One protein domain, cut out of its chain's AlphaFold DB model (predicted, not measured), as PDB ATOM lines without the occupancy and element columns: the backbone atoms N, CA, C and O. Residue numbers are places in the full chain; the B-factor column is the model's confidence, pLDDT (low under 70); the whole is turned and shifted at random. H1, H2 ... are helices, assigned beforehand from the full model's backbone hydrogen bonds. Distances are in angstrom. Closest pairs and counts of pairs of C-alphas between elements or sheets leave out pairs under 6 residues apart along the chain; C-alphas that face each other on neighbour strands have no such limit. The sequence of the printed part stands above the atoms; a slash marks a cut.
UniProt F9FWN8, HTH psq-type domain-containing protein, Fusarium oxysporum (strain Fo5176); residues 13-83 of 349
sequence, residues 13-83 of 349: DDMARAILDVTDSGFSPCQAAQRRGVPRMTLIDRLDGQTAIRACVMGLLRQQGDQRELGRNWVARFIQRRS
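AT A GLANCE: This is residues 13 to 83 of the 349 residues of the protein "HTH psq-type domain-containing protein" of Fusarium oxysporum (strain Fo5176) (UniProt F9FWN8). Three short helices, H1, H2 and H3, form a small cluster at one end of a loose, elongated shape, and the longest helix, H4, leads away from it toward the other end. After H4 the chain folds back along that helix through residues 64 to 73, and H5 then starts beside the first residues of H4, 50 to 54, and points away from it at nearly a right angle, the two helices making a corner. The printed part has 71 residues with five named helices, H1 to H5 in order along the chain, and no named strand; its class is all helix. The whole is loose, with a radius of gyration of the C-alphas of 14.4 A, and spans 42 by 28 by 18 A, only just elongated.

HOW THE PARTS SIT: H1, residues 13 to 23, and H2, residues 29 to 36, form a helical hairpin: they touch, closest at the C-alphas of Ala 18 and Ala 32, 5.1 A apart, and run opposite ways at 36 degrees, a tilt only just steep. H3, residues 40 to 47, touches H2, with the C-alphas of Ala 33 and Arg 40 closest at 5.0 A; their lines are only just about perpendicular, at 72 degrees. H3 also touches H1, closest at the C-alphas of Met 15 and Leu 43, 6.8 A apart, again at 72 degrees, only just about perpendicular. H4, residues 50 to 63, is close to H3 but not clearly touching, with the C-alphas of Asp 45 and Thr 51 closest at 6.1 A; the two run the same way at a steep tilt of 65 degrees. H5, residues 74 to 81, touches H4 at residues 50 to 54 alone; the closest C-alphas are those of Gln 50 and Val 75, 6.0 A apart, and the lines are about perpendicular, at 80 degrees. H4 is apart from H1 and H2, and H5 is apart from H1, H2 and H3. The helix packing is mostly crossed, with 0 of 4 touching pairs at a shallow tilt. In H1, H2, H3, H4 and H5 every O i to N i+4 pair is within hydrogen-bond range.

IN THESE COORDINATES: H1 begins at C-alpha 13, (-17.611, -10.787, 17.154), and is 15.2 A from first to last C-alpha. H2 and H3 each measure 10.6 A. H4 begins at C-alpha 50, (-29.245, -3.814, 4.037), and measures 20.1 A. H5 measures 10.4 A and ends at C-alpha 81, (-38.656, 4.494, -3.522).

THE WHOLE: The two C-alphas farthest apart, those of Ser 25 and Gly 65, are 43.2 A apart. The printed part has no cut and no long link: H1 to H2, H2 to H3 and H3 to H4 are tight, and H4 to H5, with 10 residues, is short. The mean pLDDT of the printed part is 76.9; 19 residues are under 70, among them residues 22 to 25 and 47 to 53.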
ATOM      1  N   ASP A  13     -17.159  -9.932  16.051       61.50
ATOM      2  CA  ASP A  13     -17.611 -10.787  17.154       61.50
ATOM      3  C   ASP A  13     -18.618 -10.078  18.080       61.50
ATOM      4  O   ASP A  13     -19.620 -10.664  18.496       61.50
ATOM      5  N   ASP A  14     -18.383  -8.803  18.398       74.19
ATOM      6  CA  ASP A  14     -19.288  -8.015  19.240       74.19
ATOM      7  C   ASP A  14     -20.586  -7.677  18.509       74.19
ATOM      8  O   ASP A  14     -21.660  -7.709  19.117       74.19
ATOM      9  N   MET A  15     -20.524  -7.445  17.191       79.56
ATOM     10  CA  MET A  15     -21.730  -7.290  16.376       79.56
ATOM     11  C   MET A  15     -22.495  -8.609  16.231       79.56
ATOM     12  O   MET A  15     -23.717  -8.607  16.347       79.56
ATOM     13  N   ALA A  16     -21.813  -9.741  16.039       69.69
ATOM     14  CA  ALA A  16     -22.450 -11.056  15.990       69.69
ATOM     15  C   ALA A  16     -23.183 -11.369  17.307       69.69
ATOM     16  O   ALA A  16     -24.345 -11.777  17.293       69.69
ATOM     17  N   ARG A  17     -22.557 -11.079  18.456       68.00
ATOM     18  CA  ARG A  17     -23.201 -11.175  19.779       68.00
ATOM     19  C   ARG A  17     -24.368 -10.198  19.939       68.00
ATOM     20  O   ARG A  17     -25.353 -10.556  20.571       68.00
ATOM     21  N   ALA A  18     -24.284  -8.992  19.377       76.06
ATOM     22  CA  ALA A  18     -25.376  -8.019  19.421       76.06
ATOM     23  C   ALA A  18     -26.571  -8.430  18.544       76.06
ATOM     24  O   ALA A  18     -27.711  -8.168  18.916       76.06
ATOM     25  N   ILE A  19     -26.329  -9.103  17.415       72.12
ATOM     26  CA  ILE A  19     -27.384  -9.705  16.587       72.12
ATOM     27  C   ILE A  19     -28.079 -10.823  17.376       72.12
ATOM     28  O   ILE A  19     -29.297 -10.779  17.515       72.12
ATOM     29  N   LEU A  20     -27.316 -11.747  17.975       69.75
ATOM     30  CA  LEU A  20     -27.857 -12.838  18.803       69.75
ATOM     31  C   LEU A  20     -28.621 -12.339  20.042       69.75
ATOM     32  O   LEU A  20     -29.647 -12.912  20.405       69.75
ATOM     33  N   ASP A  21     -28.168 -11.253  20.678       72.44
ATOM     34  CA  ASP A  21     -28.904 -10.622  21.780       72.44
ATOM     35  C   ASP A  21     -30.314 -10.178  21.329       72.44
ATOM     36  O   ASP A  21     -31.264 -10.301  22.103       72.44
ATOM     37  N   VAL A  22     -30.473  -9.702  20.087       69.56
ATOM     38  CA  VAL A  22     -31.778  -9.304  19.528       69.56
ATOM     39  C   VAL A  22     -32.599 -10.508  19.060       69.56
ATOM     40  O   VAL A  22     -33.788 -10.576  19.364       69.56
ATOM     41  N   THR A  23     -32.002 -11.450  18.322       64.94
ATOM     42  CA  THR A  23     -32.747 -12.550  17.678       64.94
ATOM     43  C   THR A  23     -33.078 -13.700  18.621       64.94
ATOM     44  O   THR A  23     -34.171 -14.251  18.538       64.94
ATOM     45  N   ASP A  24     -32.148 -14.054  19.511       62.56
ATOM     46  CA  ASP A  24     -32.208 -15.290  20.300       62.56
ATOM     47  C   ASP A  24     -32.474 -14.991  21.789       62.56
ATOM     48  O   ASP A  24     -33.029 -15.826  22.499       62.56
ATOM     49  N   SER A  25     -32.101 -13.798  22.277       64.00
ATOM     50  CA  SER A  25     -32.316 -13.370  23.676       64.00
ATOM     51  C   SER A  25     -33.394 -12.290  23.860       64.00
ATOM     52  O   SER A  25     -33.619 -11.844  24.984       64.00
ATOM     53  N   GLY A  26     -34.055 -11.852  22.781       73.25
ATOM     54  CA  GLY A  26     -35.192 -10.926  22.829       73.25
ATOM     55  C   GLY A  26     -34.881  -9.495  23.294       73.25
ATOM     56  O   GLY A  26     -35.805  -8.751  23.626       73.25
ATOM     57  N   PHE A  27     -33.612  -9.075  23.340       71.31
ATOM     58  CA  PHE A  27     -33.266  -7.691  23.677       71.31
ATOM     59  C   PHE A  27     -33.674  -6.735  22.554       71.31
ATOM     60  O   PHE A  27     -33.542  -7.035  21.369       71.31
ATOM     61  N   SER A  28     -34.088  -5.514  22.903       84.44
ATOM     62  CA  SER A  28     -34.259  -4.478  21.880       84.44
ATOM     63  C   SER A  28     -32.908  -4.142  21.215       84.44
ATOM     64  O   SER A  28     -31.872  -4.152  21.894       84.44
ATOM     65  N   PRO A  29     -32.882  -3.728  19.931       80.69
ATOM     66  CA  PRO A  29     -31.647  -3.303  19.261       80.69
ATOM     67  C   PRO A  29     -30.899  -2.171  19.980       80.69
ATOM     68  O   PRO A  29     -29.696  -2.014  19.798       80.69
ATOM     69  N   CYS A  30     -31.583  -1.377  20.811       89.06
ATOM     70  CA  CYS A  30     -30.937  -0.362  21.643       89.06
ATOM     71  C   CYS A  30     -30.167  -0.988  22.818       89.06
ATOM     72  O   CYS A  30     -29.002  -0.654  23.032       89.06
ATOM     73  N   GLN A  31     -30.793  -1.922  23.543       86.38
ATOM     74  CA  GLN A  31     -30.171  -2.630  24.668       86.38
ATOM     75  C   GLN A  31     -29.009  -3.513  24.203       86.38
ATOM     76  O   GLN A  31     -27.941  -3.464  24.806       86.38
ATOM     77  N   ALA A  32     -29.183  -4.267  23.114       87.00
ATOM     78  CA  ALA A  32     -28.130  -5.102  22.535       87.00
ATOM     79  C   ALA A  32     -26.918  -4.265  22.085       87.00
ATOM     80  O   ALA A  32     -25.780  -4.576  22.434       87.00
ATOM     81  N   ALA A  33     -27.162  -3.146  21.389       90.69
ATOM     82  CA  ALA A  33     -26.105  -2.234  20.965       90.69
ATOM     83  C   ALA A  33     -25.306  -1.667  22.148       90.69
ATOM     84  O   ALA A  33     -24.078  -1.745  22.167       90.69
ATOM     85  N   GLN A  34     -26.001  -1.164  23.175       91.75
ATOM     86  CA  GLN A  34     -25.370  -0.622  24.380       91.75
ATOM     87  C   GLN A  34     -24.609  -1.696  25.174       91.75
ATOM     88  O   GLN A  34     -23.512  -1.437  25.664       91.75
ATOM     89  N   ARG A  35     -25.158  -2.914  25.272       88.12
ATOM     90  CA  ARG A  35     -24.561  -4.052  25.989       88.12
ATOM     91  C   ARG A  35     -23.271  -4.564  25.348       88.12
ATOM     92  O   ARG A  35     -22.406  -5.066  26.064       88.12
ATOM     93  N   ARG A  36     -23.151  -4.471  24.021       88.25
ATOM     94  CA  ARG A  36     -21.993  -4.960  23.249       88.25
ATOM     95  C   ARG A  36     -21.060  -3.854  22.750       88.25
ATOM     96  O   ARG A  36     -20.081  -4.158  22.085       88.25
ATOM     97  N   GLY A  37     -21.346  -2.588  23.060       87.62
ATOM     98  CA  GLY A  37     -20.530  -1.447  22.627       87.62
ATOM     99  C   GLY A  37     -20.598  -1.149  21.122       87.62
ATOM    100  O   GLY A  37     -19.771  -0.397  20.612       87.62
ATOM    101  N   VAL A  38     -21.573  -1.714  20.401       87.94
ATOM    102  CA  VAL A  38     -21.675  -1.581  18.939       87.94
ATOM    103  C   VAL A  38     -22.575  -0.407  18.522       87.94
ATOM    104  O   VAL A  38     -23.522  -0.063  19.235       87.94
ATOM    105  N   PRO A  39     -22.366   0.204  17.339       88.62
ATOM    106  CA  PRO A  39     -23.237   1.274  16.865       88.62
ATOM    107  C   PRO A  39     -24.645   0.743  16.550       88.62
ATOM    108  O   PRO A  39     -24.825  -0.009  15.590       88.62
ATOM    109  N   ARG A  40     -25.665   1.208  17.291       88.12
ATOM    110  CA  ARG A  40     -27.083   0.813  17.115       88.12
ATOM    111  C   ARG A  40     -27.555   0.850  15.658       88.12
ATOM    112  O   ARG A  40     -28.259  -0.056  15.231       88.12
ATOM    113  N   MET A  41     -27.176   1.878  14.895       81.88
ATOM    114  CA  MET A  41     -27.587   1.988  13.490       81.88
ATOM    115  C   MET A  41     -26.970   0.881  12.628       81.88
ATOM    116  O   MET A  41     -27.668   0.274  11.834       81.88
ATOM    117  N   THR A  42     -25.689   0.553  12.832       82.38
ATOM    118  CA  THR A  42     -25.022  -0.538  12.101       82.38
ATOM    119  C   THR A  42     -25.599  -1.911  12.471       82.38
ATOM    120  O   THR A  42     -25.665  -2.784  11.611       82.38
ATOM    121  N   LEU A  43     -26.050  -2.097  13.717       80.06
ATOM    122  CA  LEU A  43     -26.775  -3.302  14.130       80.06
ATOM    123  C   LEU A  43     -28.113  -3.435  13.378       80.06
ATOM    124  O   LEU A  43     -28.396  -4.496  12.830       80.06
ATOM    125  N   ILE A  44     -28.893  -2.353  13.283       78.38
ATOM    126  CA  ILE A  44     -30.161  -2.326  12.529       78.38
ATOM    127  C   ILE A  44     -29.912  -2.538  11.022       78.38
ATOM    128  O   ILE A  44     -30.515  -3.429  10.435       78.38
ATOM    129  N   ASP A  45     -28.937  -1.840  10.420       69.12
ATOM    130  CA  ASP A  45     -28.520  -2.001   9.009       69.12
ATOM    131  C   ASP A  45     -28.111  -3.454   8.648       69.12
ATOM    132  O   ASP A  45     -28.058  -3.826   7.467       69.12
ATOM    133  N   ARG A  46     -27.742  -4.266   9.651       73.56
ATOM    134  CA  ARG A  46     -27.382  -5.686   9.503       73.56
ATOM    135  C   ARG A  46     -28.557  -6.623   9.776       73.56
ATOM    136  O   ARG A  46     -28.722  -7.565   9.007       73.56
ATOM    137  N   LEU A  47     -29.383  -6.345  10.788       67.00
ATOM    138  CA  LEU A  47     -30.635  -7.073  11.049       67.00
ATOM    139  C   LEU A  47     -31.592  -6.986   9.848       67.00
ATOM    140  O   LEU A  47     -32.098  -8.006   9.395       67.00
ATOM    141  N   ASP A  48     -31.732  -5.797   9.257       68.56
ATOM    142  CA  ASP A  48     -32.544  -5.546   8.057       68.56
ATOM    143  C   ASP A  48     -31.906  -6.091   6.754       68.56
ATOM    144  O   ASP A  48     -32.421  -5.869   5.657       68.56
ATOM    145  N   GLY A  49     -30.726  -6.722   6.823       66.38
ATOM    146  CA  GLY A  49     -29.999  -7.251   5.662       66.38
ATOM    147  C   GLY A  49     -29.445  -6.200   4.686       66.38
ATOM    148  O   GLY A  49     -28.826  -6.563   3.679       66.38
ATOM    149  N   GLN A  50     -29.602  -4.899   4.963       69.00
ATOM    150  CA  GLN A  50     -29.245  -3.814   4.037       69.00
ATOM    151  C   GLN A  50     -27.765  -3.839   3.630       69.00
ATOM    152  O   GLN A  50     -27.427  -3.552   2.481       69.00
ATOM    153  N   THR A  51     -26.880  -4.235   4.549       68.50
ATOM    154  CA  THR A  51     -25.438  -4.375   4.277       68.50
ATOM    155  C   THR A  51     -25.150  -5.459   3.225       68.50
ATOM    156  O   THR A  51     -24.338  -5.239   2.324       68.50
ATOM    157  N   ALA A  52     -25.849  -6.599   3.278       65.75
ATOM    158  CA  ALA A  52     -25.690  -7.688   2.313       65.75
ATOM    159  C   ALA A  52     -26.293  -7.329   0.943       65.75
ATOM    160  O   ALA A  52     -25.660  -7.551  -0.090       65.75
ATOM    161  N   ILE A  53     -27.469  -6.685   0.929       68.31
ATOM    162  CA  ILE A  53     -28.104  -6.172  -0.296       68.31
ATOM    163  C   ILE A  53     -27.170  -5.179  -1.002       68.31
ATOM    164  O   ILE A  53     -26.922  -5.303  -2.201       68.31
ATOM    165  N   ARG A  54     -26.589  -4.231  -0.254       72.94
ATOM    166  CA  ARG A  54     -25.597  -3.269  -0.760       72.94
ATOM    167  C   ARG A  54     -24.405  -3.974  -1.413       72.94
ATOM    168  O   ARG A  54     -24.026  -3.600  -2.518       72.94
ATOM    169  N   ALA A  55     -23.819  -4.971  -0.746       69.62
ATOM    170  CA  ALA A  55     -22.674  -5.717  -1.270       69.62
ATOM    171  C   ALA A  55     -23.023  -6.497  -2.553       69.62
ATOM    172  O   ALA A  55     -22.249  -6.487  -3.508       69.62
ATOM    173  N   CYS A  56     -24.213  -7.103  -2.608       67.81
ATOM    174  CA  CYS A  56     -24.714  -7.799  -3.793       67.81
ATOM    175  C   CYS A  56     -24.875  -6.847  -4.994       67.81
ATOM    176  O   CYS A  56     -24.330  -7.107  -6.066       67.81
ATOM    177  N   VAL A  57     -25.539  -5.698  -4.803       72.56
ATOM    178  CA  VAL A  57     -25.726  -4.696  -5.871       72.56
ATOM    179  C   VAL A  57     -24.387  -4.105  -6.332       72.56
ATOM    180  O   VAL A  57     -24.180  -3.956  -7.531       72.56
ATOM    181  N   MET A  58     -23.447  -3.837  -5.416       74.06
ATOM    182  CA  MET A  58     -22.077  -3.429  -5.771       74.06
ATOM    183  C   MET A  58     -21.367  -4.472  -6.651       74.06
ATOM    184  O   MET A  58     -20.650  -4.102  -7.577       74.06
ATOM    185  N   GLY A  59     -21.569  -5.768  -6.390       69.38
ATOM    186  CA  GLY A  59     -21.034  -6.849  -7.223       69.38
ATOM    187  C   GLY A  59     -21.624  -6.861  -8.637       69.38
ATOM    188  O   GLY A  59     -20.878  -6.970  -9.606       69.38
ATOM    189  N   LEU A  60     -22.945  -6.685  -8.755       75.88
ATOM    190  CA  LEU A  60     -23.645  -6.620 -10.045       75.88
ATOM    191  C   LEU A  60     -23.221  -5.400 -10.878       75.88
ATOM    192  O   LEU A  60     -22.949  -5.540 -12.066       75.88
ATOM    193  N   LEU A  61     -23.106  -4.222 -10.253       77.56
ATOM    194  CA  LEU A  61     -22.653  -2.996 -10.923       77.56
ATOM    195  C   LEU A  61     -21.227  -3.140 -11.469       77.56
ATOM    196  O   LEU A  61     -20.986  -2.839 -12.637       77.56
ATOM    197  N   ARG A  62     -20.310  -3.711 -10.676       79.12
ATOM    198  CA  ARG A  62     -18.935  -4.000 -11.118       79.12
ATOM    199  C   ARG A  62     -18.885  -4.978 -12.291       79.12
ATOM    200  O   ARG A  62     -18.063  -4.797 -13.183       79.12
ATOM    201  N   GLN A  63     -19.768  -5.979 -12.322       74.56
ATOM    202  CA  GLN A  63     -19.888  -6.907 -13.453       74.56
ATOM    203  C   GLN A  63     -20.393  -6.213 -14.735       74.56
ATOM    204  O   GLN A  63     -20.059  -6.647 -15.832       74.56
ATOM    205  N   GLN A  64     -21.147  -5.118 -14.603       80.88
ATOM    206  CA  GLN A  64     -21.581  -4.253 -15.708       80.88
ATOM    207  C   GLN A  64     -20.578  -3.127 -16.037       80.88
ATOM    208  O   GLN A  64     -20.884  -2.249 -16.839       80.88
ATOM    209  N   GLY A  65     -19.385  -3.136 -15.428       79.81
ATOM    210  CA  GLY A  65     -18.335  -2.136 -15.647       79.81
ATOM    211  C   GLY A  65     -18.469  -0.852 -14.819       79.81
ATOM    212  O   GLY A  65     -17.577  -0.007 -14.878       79.81
ATOM    213  N   ASP A  66     -19.521  -0.695 -14.009       82.44
ATOM    214  CA  ASP A  66     -19.695   0.482 -13.156       82.44
ATOM    215  C   ASP A  66     -18.932   0.318 -11.830       82.44
ATOM    216  O   ASP A  66     -19.224  -0.555 -11.009       82.44
ATOM    217  N   GLN A  67     -17.935   1.179 -11.620       79.81
ATOM    218  CA  GLN A  67     -17.080   1.183 -10.428       79.81
ATOM    219  C   GLN A  67     -17.577   2.132  -9.323       79.81
ATOM    220  O   GLN A  67     -16.920   2.257  -8.288       79.81
ATOM    221  N   ARG A  68     -18.712   2.823  -9.509       81.44
ATOM    222  CA  ARG A  68     -19.212   3.807  -8.537       81.44
ATOM    223  C   ARG A  68     -19.604   3.155  -7.214       81.44
ATOM    224  O   ARG A  68     -20.416   2.233  -7.161       81.44
ATOM    225  N   GLU A  69     -19.090   3.702  -6.114       77.88
ATOM    226  CA  GLU A  69     -19.527   3.294  -4.784       77.88
ATOM    227  C   GLU A  69     -20.906   3.860  -4.441       77.88
ATOM    228  O   GLU A  69     -21.143   5.069  -4.447       77.88
ATOM    229  N   LEU A  70     -21.829   2.976  -4.067       81.69
ATOM    230  CA  LEU A  70     -23.120   3.385  -3.526       81.69
ATOM    231  C   LEU A  70     -22.924   4.110  -2.180       81.69
ATOM    232  O   LEU A  70     -22.102   3.707  -1.357       81.69
ATOM    233  N   GLY A  71     -23.729   5.129  -1.868       79.19
ATOM    234  CA  GLY A  71     -23.720   5.767  -0.537       79.19
ATOM    235  C   GLY A  71     -24.319   4.862   0.554       79.19
ATOM    236  O   GLY A  71     -25.178   4.036   0.246       79.19
ATOM    237  N   ARG A  72     -23.906   4.994   1.830       70.38
ATOM    238  CA  ARG A  72     -24.358   4.105   2.940       70.38
ATOM    239  C   ARG A  72     -25.882   3.918   2.972       70.38
ATOM    240  O   ARG A  72     -26.357   2.792   3.024       70.38
ATOM    241  N   ASN A  73     -26.630   5.011   2.832       79.31
ATOM    242  CA  ASN A  73     -28.095   5.025   2.926       79.31
ATOM    243  C   ASN A  73     -28.801   4.669   1.596       79.31
ATOM    244  O   ASN A  73     -30.002   4.900   1.458       79.31
ATOM    245  N   TRP A  74     -28.078   4.175   0.582       86.88
ATOM    246  CA  TRP A  74     -28.648   3.908  -0.745       86.88
ATOM    247  C   TRP A  74     -29.721   2.814  -0.709       86.88
ATOM    248  O   TRP A  74     -30.759   2.997  -1.339       86.88
ATOM    249  N   VAL A  75     -29.518   1.735   0.060       78.69
ATOM    250  CA  VAL A  75     -30.481   0.619   0.156       78.69
ATOM    251  C   VAL A  75     -31.774   1.071   0.834       78.69
ATOM    252  O   VAL A  75     -32.836   0.917   0.240       78.69
ATOM    253  N   ALA A  76     -31.692   1.736   1.993       77.25
ATOM    254  CA  ALA A  76     -32.850   2.356   2.645       77.25
ATOM    255  C   ALA A  76     -33.635   3.271   1.683       77.25
ATOM    256  O   ALA A  76     -34.844   3.121   1.523       77.25
ATOM    257  N   ARG A  77     -32.942   4.166   0.961       84.00
ATOM    258  CA  ARG A  77     -33.565   5.053  -0.040       84.00
ATOM    259  C   ARG A  77     -34.141   4.292  -1.244       84.00
ATOM    260  O   ARG A  77     -35.112   4.754  -1.834       84.00
ATOM    261  N   PHE A  78     -33.547   3.172  -1.650       82.81
ATOM    262  CA  PHE A  78     -34.039   2.331  -2.746       82.81
ATOM    263  C   PHE A  78     -35.331   1.605  -2.354       82.81
ATOM    264  O   PHE A  78     -36.300   1.665  -3.108       82.81
ATOM    265  N   ILE A  79     -35.369   1.005  -1.160       79.38
ATOM    266  CA  ILE A  79     -36.566   0.371  -0.588       79.38
ATOM    267  C   ILE A  79     -37.671   1.419  -0.397       79.38
ATOM    268  O   ILE A  79     -38.801   1.197  -0.814       79.38
ATOM    269  N   GLN A  80     -37.342   2.611   0.114       80.88
ATOM    270  CA  GLN A  80     -38.305   3.708   0.267       80.88
ATOM    271  C   GLN A  80     -38.924   4.157  -1.072       80.88
ATOM    272  O   GLN A  80     -40.123   4.411  -1.130       80.88
ATOM    273  N   ARG A  81     -38.141   4.209  -2.164       86.62
ATOM    274  CA  ARG A  81     -38.656   4.494  -3.522       86.62
ATOM    275  C   ARG A  81     -39.456   3.337  -4.136       86.62
ATOM    276  O   ARG A  81     -40.172   3.553  -5.107       86.62
ATOM    277  N   ARG A  82     -39.314   2.117  -3.618       81.44
ATOM    278  CA  ARG A  82     -40.006   0.905  -4.081       81.44
ATOM    279  C   ARG A  82     -40.761   0.270  -2.914       81.44
ATOM    280  O   ARG A  82     -40.538  -0.889  -2.591       81.44
ATOM    281  N   SER A  83     -41.659   1.034  -2.295       71.00
ATOM    282  CA  SER A  83     -42.395   0.670  -1.068       71.00
ATOM    283  C   SER A  83     -43.222  -0.624  -1.151       71.00
ATOM    284  O   SER A  83     -43.583  -1.191  -0.119       71.00
TER     285      SER A  83